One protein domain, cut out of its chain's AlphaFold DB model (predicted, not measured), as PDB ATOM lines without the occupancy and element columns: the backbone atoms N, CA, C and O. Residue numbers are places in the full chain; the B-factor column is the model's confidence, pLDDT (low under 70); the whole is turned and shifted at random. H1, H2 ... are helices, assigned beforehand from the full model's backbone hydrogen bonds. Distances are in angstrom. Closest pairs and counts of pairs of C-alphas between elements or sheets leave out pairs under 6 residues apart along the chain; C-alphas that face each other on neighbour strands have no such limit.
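This is residues 337 to 381 of the 433 residues of an uncharacterized protein of Rhabditophanes sp. KR3021 (UniProt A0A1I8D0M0). With little regular structure, this is a small flat domain made mostly of loops, with two short helices, H2 and H1, close to each other. The unnamed stretch of residues 337 to 350 runs along one side, and both printed ends lie toward the same end of the long axis. The printed part has 45 residues, with two named helices, H1 then H2, and no named strand; the class is all helix, though the helices hold only 13 residues. It is compact, with a radius of gyration of the C-alphas of 9.5 A and spans of 28 by 23 by 13 A.

H2, residues 366 to 372, is 9.9 A long, from C-alpha 366 at (6.763, -42.753, 28.077) to C-alpha 372 at (0.414, -36.971, 33.032). H1, residues 351 to 356, is 8.5 A long and begins at C-alpha 351, (-1.031, -33.644, 26.238).

H2 and H1 are close but not clearly touching; their closest C-alphas, of Lys 372 and Cys 351, are 7.7 A apart. They run opposite ways at a tilt of 36 degrees, only just steep. In both, every O i to N i+4 pair is within hydrogen-bond range.

The C-alphas farthest apart, of Thr 337 and Ser 348, are 28.9 A apart. The printed part has no cut, and the link from H1 to H2 is short. Mean pLDDT of the printed part is 71.6; residues 337 to 340, 346, 361, 363 to 366 and 381 are under 70.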
ATOM      1  N   THR A 337      -9.340 -45.927  41.649       39.03
ATOM      2  CA  THR A 337     -10.000 -45.151  40.601       39.03
ATOM      3  C   THR A 337      -9.419 -43.736  40.556       39.03
ATOM      4  O   THR A 337     -10.056 -42.773  40.970       39.03
ATOM      5  N   THR A 338      -8.189 -43.588  40.074       44.41
ATOM      6  CA  THR A 338      -7.712 -42.320  39.530       44.41
ATOM      7  C   THR A 338      -8.461 -42.116  38.226       44.41
ATOM      8  O   THR A 338      -8.262 -42.856  37.262       44.41
ATOM      9  N   THR A 339      -9.383 -41.157  38.220       51.62
ATOM     10  CA  THR A 339     -10.066 -40.686  37.016       51.62
ATOM     11  C   THR A 339      -9.038 -40.450  35.918       51.62
ATOM     12  O   THR A 339      -8.095 -39.681  36.098       51.62
ATOM     13  N   CYS A 340      -9.192 -41.159  34.802       69.00
ATOM     14  CA  CYS A 340      -8.225 -41.116  33.721       69.00
ATOM     15  C   CYS A 340      -8.419 -39.848  32.885       69.00
ATOM     16  O   CYS A 340      -9.245 -39.792  31.970       69.00
ATOM     17  N   THR A 341      -7.681 -38.808  33.251       73.69
ATOM     18  CA  THR A 341      -7.743 -37.478  32.643       73.69
ATOM     19  C   THR A 341      -6.335 -36.957  32.415       73.69
ATOM     20  O   THR A 341      -5.444 -37.225  33.216       73.69
ATOM     21  N   ASP A 342      -6.138 -36.185  31.350       80.06
ATOM     22  CA  ASP A 342      -4.866 -35.502  31.133       80.06
ATOM     23  C   ASP A 342      -4.669 -34.425  32.201       80.06
ATOM     24  O   ASP A 342      -5.540 -33.586  32.423       80.06
ATOM     25  N   LEU A 343      -3.522 -34.463  32.877       76.81
ATOM     26  CA  LEU A 343      -3.163 -33.516  33.931       76.81
ATOM     27  C   LEU A 343      -2.511 -32.238  33.382       76.81
ATOM     28  O   LEU A 343      -2.253 -31.315  34.151       76.81
ATOM     29  N   VAL A 344      -2.210 -32.188  32.079       79.19
ATOM     30  CA  VAL A 344      -1.589 -31.032  31.416       79.19
ATOM     31  C   VAL A 344      -2.446 -30.609  30.223       79.19
ATOM     32  O   VAL A 344      -2.454 -31.265  29.180       79.19
ATOM     33  N   THR A 345      -3.163 -29.495  30.386       73.75
ATOM     34  CA  THR A 345      -4.074 -28.929  29.379       73.75
ATOM     35  C   THR A 345      -3.706 -27.478  29.062       73.75
ATOM     36  O   THR A 345      -3.572 -26.674  29.985       73.75
ATOM     37  N   GLY A 346      -3.609 -27.136  27.772       61.81
ATOM     38  CA  GLY A 346      -3.356 -25.776  27.278       61.81
ATOM     39  C   GLY A 346      -1.886 -25.473  26.940       61.81
ATOM     40  O   GLY A 346      -0.980 -25.734  27.727       61.81
ATOM     41  N   GLY A 347      -1.661 -24.878  25.760       73.69
ATOM     42  CA  GLY A 347      -0.342 -24.479  25.243       73.69
ATOM     43  C   GLY A 347       0.327 -25.518  24.327       73.69
ATOM     44  O   GLY A 347      -0.144 -26.639  24.191       73.69
ATOM     45  N   SER A 348       1.462 -25.164  23.706       73.62
ATOM     46  CA  SER A 348       2.176 -26.010  22.715       73.62
ATOM     47  C   SER A 348       2.775 -27.324  23.251       73.62
ATOM     48  O   SER A 348       3.291 -28.129  22.467       73.62
ATOM     49  N   ASN A 349       2.747 -27.514  24.573       74.81
ATOM     50  CA  ASN A 349       3.244 -28.692  25.289       74.81
ATOM     51  C   ASN A 349       2.130 -29.376  26.094       74.81
ATOM     52  O   ASN A 349       2.406 -30.054  27.084       74.81
ATOM     53  N   ASP A 350       0.873 -29.171  25.710       83.75
ATOM     54  CA  ASP A 350      -0.223 -29.923  26.294       83.75
ATOM     55  C   ASP A 350      -0.217 -31.385  25.828       83.75
ATOM     56  O   ASP A 350       0.473 -31.776  24.879       83.75
ATOM     57  N   CYS A 351      -0.985 -32.218  26.525       81.00
ATOM     58  CA  CYS A 351      -1.031 -33.644  26.238       81.00
ATOM     59  C   CYS A 351      -1.516 -33.956  24.812       81.00
ATOM     60  O   CYS A 351      -1.019 -34.906  24.208       81.00
ATOM     61  N   GLY A 352      -2.395 -33.127  24.236       81.75
ATOM     62  CA  GLY A 352      -2.831 -33.252  22.845       81.75
ATOM     63  C   GLY A 352      -1.706 -32.967  21.846       81.75
ATOM     64  O   GLY A 352      -1.463 -33.764  20.937       81.75
ATOM     65  N   SER A 353      -0.957 -31.881  22.045       80.94
ATOM     66  CA  SER A 353       0.174 -31.507  21.185       80.94
ATOM     67  C   SER A 353       1.337 -32.489  21.298       80.94
ATOM     68  O   SER A 353       1.997 -32.790  20.302       80.94
ATOM     69  N   LEU A 354       1.606 -33.004  22.500       78.06
ATOM     70  CA  LEU A 354       2.655 -34.001  22.723       78.06
ATOM     71  C   LEU A 354       2.261 -35.372  22.154       78.06
ATOM     72  O   LEU A 354       3.096 -36.044  21.544       78.06
ATOM     73  N   ALA A 355       0.990 -35.761  22.268       78.25
ATOM     74  CA  ALA A 355       0.487 -36.973  21.631       78.25
ATOM     75  C   ALA A 355       0.570 -36.892  20.100       78.25
ATOM     76  O   ALA A 355       1.092 -37.811  19.469       78.25
ATOM     77  N   ALA A 356       0.172 -35.761  19.508       74.44
ATOM     78  CA  ALA A 356       0.263 -35.526  18.065       74.44
ATOM     79  C   ALA A 356       1.710 -35.550  17.534       74.44
ATOM     80  O   ALA A 356       1.949 -35.939  16.394       74.44
ATOM     81  N   LYS A 357       2.688 -35.180  18.370       77.12
ATOM     82  CA  LYS A 357       4.126 -35.248  18.056       77.12
ATOM     83  C   LYS A 357       4.743 -36.640  18.288       77.12
ATOM     84  O   LYS A 357       5.947 -36.804  18.113       77.12
ATOM     85  N   GLY A 358       3.951 -37.642  18.683       75.56
ATOM     86  CA  GLY A 358       4.406 -39.028  18.853       75.56
ATOM     87  C   GLY A 358       5.136 -39.311  20.169       75.56
ATOM     88  O   GLY A 358       5.777 -40.355  20.308       75.56
ATOM     89  N   TYR A 359       5.043 -38.424  21.164       75.44
ATOM     90  CA  TYR A 359       5.737 -38.615  22.444       75.44
ATOM     91  C   TYR A 359       5.149 -39.731  23.306       75.44
ATOM     92  O   TYR A 359       5.838 -40.216  24.201       75.44
ATOM     93  N   CYS A 360       3.928 -40.186  23.015       73.00
ATOM     94  CA  CYS A 360       3.309 -41.309  23.712       73.00
ATOM     95  C   CYS A 360       4.206 -42.553  23.642       73.00
ATOM     96  O   CYS A 360       4.561 -43.126  24.662       73.00
ATOM     97  N   THR A 361       4.689 -42.930  22.461       68.38
ATOM     98  CA  THR A 361       5.523 -44.132  22.287       68.38
ATOM     99  C   THR A 361       7.018 -43.882  22.478       68.38
ATOM    100  O   THR A 361       7.814 -44.811  22.346       68.38
ATOM    101  N   ASN A 362       7.431 -42.648  22.770       70.88
ATOM    102  CA  ASN A 362       8.840 -42.311  22.927       70.88
ATOM    103  C   ASN A 362       9.356 -42.785  24.293       70.88
ATOM    104  O   ASN A 362       8.867 -42.335  25.324       70.88
ATOM    105  N   ALA A 363      10.375 -43.646  24.311       60.56
ATOM    106  CA  ALA A 363      10.903 -44.258  25.533       60.56
ATOM    107  C   ALA A 363      11.342 -43.247  26.616       60.56
ATOM    108  O   ALA A 363      11.179 -43.530  27.801       60.56
ATOM    109  N   LEU A 364      11.835 -42.063  26.228       60.41
ATOM    110  CA  LEU A 364      12.261 -41.015  27.166       60.41
ATOM    111  C   LEU A 364      11.074 -40.306  27.829       60.41
ATOM    112  O   LEU A 364      11.165 -39.873  28.974       60.41
ATOM    113  N   TYR A 365       9.950 -40.205  27.119       59.25
ATOM    114  CA  TYR A 365       8.760 -39.487  27.575       59.25
ATOM    115  C   TYR A 365       7.627 -40.424  27.996       59.25
ATOM    116  O   TYR A 365       6.640 -39.961  28.556       59.25
ATOM    117  N   LEU A 366       7.778 -41.736  27.808       63.84
ATOM    118  CA  LEU A 366       6.763 -42.753  28.077       63.84
ATOM    119  C   LEU A 366       6.262 -42.697  29.524       63.84
ATOM    120  O   LEU A 366       5.056 -42.722  29.755       63.84
ATOM    121  N   THR A 367       7.168 -42.582  30.499       71.12
ATOM    122  CA  THR A 367       6.797 -42.463  31.919       71.12
ATOM    123  C   THR A 367       6.022 -41.174  32.167       71.12
ATOM    124  O   THR A 367       4.953 -41.206  32.767       71.12
ATOM    125  N   LEU A 368       6.494 -40.046  31.626       76.88
ATOM    126  CA  LEU A 368       5.806 -38.760  31.741       76.88
ATOM    127  C   LEU A 368       4.408 -38.812  31.103       76.88
ATOM    128  O   LEU A 368       3.433 -38.397  31.727       76.88
ATOM    129  N   MET A 369       4.287 -39.377  29.901       78.75
ATOM    130  CA  MET A 369       3.024 -39.509  29.175       78.75
ATOM    131  C   MET A 369       2.055 -40.463  29.888       78.75
ATOM    132  O   MET A 369       0.864 -40.175  29.976       78.75
ATOM    133  N   ARG A 370       2.551 -41.549  30.492       72.19
ATOM    134  CA  ARG A 370       1.752 -42.478  31.314       72.19
ATOM    135  C   ARG A 370       1.334 -41.916  32.666       72.19
ATOM    136  O   ARG A 370       0.382 -42.417  33.257       72.19
ATOM    137  N   THR A 371       2.034 -40.914  33.181       70.38
ATOM    138  CA  THR A 371       1.707 -40.310  34.479       70.38
ATOM    139  C   THR A 371       0.894 -39.025  34.340       70.38
ATOM    140  O   THR A 371       0.173 -38.678  35.273       70.38
ATOM    141  N   LYS A 372       1.005 -38.309  33.213       73.25
ATOM    142  CA  LYS A 372       0.414 -36.971  33.032       73.25
ATOM    143  C   LYS A 372      -0.529 -36.836  31.837       73.25
ATOM    144  O   LYS A 372      -1.362 -35.939  31.862       73.25
ATOM    145  N   CYS A 373      -0.410 -37.693  30.826       79.88
ATOM    146  CA  CYS A 373      -1.162 -37.606  29.571       79.88
ATOM    147  C   CYS A 373      -1.887 -38.919  29.256       79.88
ATOM    148  O   CYS A 373      -1.871 -39.408  28.122       79.88
ATOM    149  N   GLN A 374      -2.478 -39.542  30.284       76.94
ATOM    150  CA  GLN A 374      -3.039 -40.884  30.157       76.94
ATOM    151  C   GLN A 374      -4.185 -40.968  29.150       76.94
ATOM    152  O   GLN A 374      -4.346 -42.006  28.507       76.94
ATOM    153  N   ARG A 375      -4.972 -39.902  28.997       79.81
ATOM    154  CA  ARG A 375      -6.130 -39.883  28.103       79.81
ATOM    155  C   ARG A 375      -5.709 -39.572  26.671       79.81
ATOM    156  O   ARG A 375      -6.069 -40.333  25.777       79.81
ATOM    157  N   SER A 376      -4.891 -38.542  26.461       77.62
ATOM    158  CA  SER A 376      -4.380 -38.163  25.134       77.62
ATOM    159  C   SER A 376      -3.500 -39.244  24.500       77.62
ATOM    160  O   SER A 376      -3.510 -39.399  23.284       77.62
ATOM    161  N   CYS A 377      -2.772 -40.022  25.306       74.31
ATOM    162  CA  CYS A 377      -1.933 -41.119  24.818       74.31
ATOM    163  C   CYS A 377      -2.601 -42.504  24.851       74.31
ATOM    164  O   CYS A 377      -1.939 -43.503  24.568       74.31
ATOM    165  N   GLY A 378      -3.888 -42.590  25.209       70.69
ATOM    166  CA  GLY A 378      -4.627 -43.857  25.225       70.69
ATOM    167  C   GLY A 378      -4.154 -44.863  26.285       70.69
ATOM    168  O   GLY A 378      -4.402 -46.057  26.153       70.69
ATOM    169  N   TYR A 379      -3.480 -44.401  27.343       72.25
ATOM    170  CA  TYR A 379      -3.045 -45.227  28.479       72.25
ATOM    171  C   TYR A 379      -4.118 -45.436  29.538       72.25
ATOM    172  O   TYR A 379      -3.894 -46.167  30.503       72.25
ATOM    173  N   CYS A 380      -5.288 -44.831  29.355       72.56
ATOM    174  CA  CYS A 380      -6.480 -45.227  30.075       72.56
ATOM    175  C   CYS A 380      -6.817 -46.677  29.729       72.56
ATOM    176  O   CYS A 380      -7.497 -46.954  28.741       72.56
ATOM    177  N   THR A 381      -6.390 -47.615  30.570       62.25
ATOM    178  CA  THR A 381      -7.035 -48.919  30.639       62.25
ATOM    179  C   THR A 381      -8.405 -48.686  31.254       62.25
ATOM    180  O   THR A 381      -8.578 -48.759  32.472       62.25
TER     181      THR A 381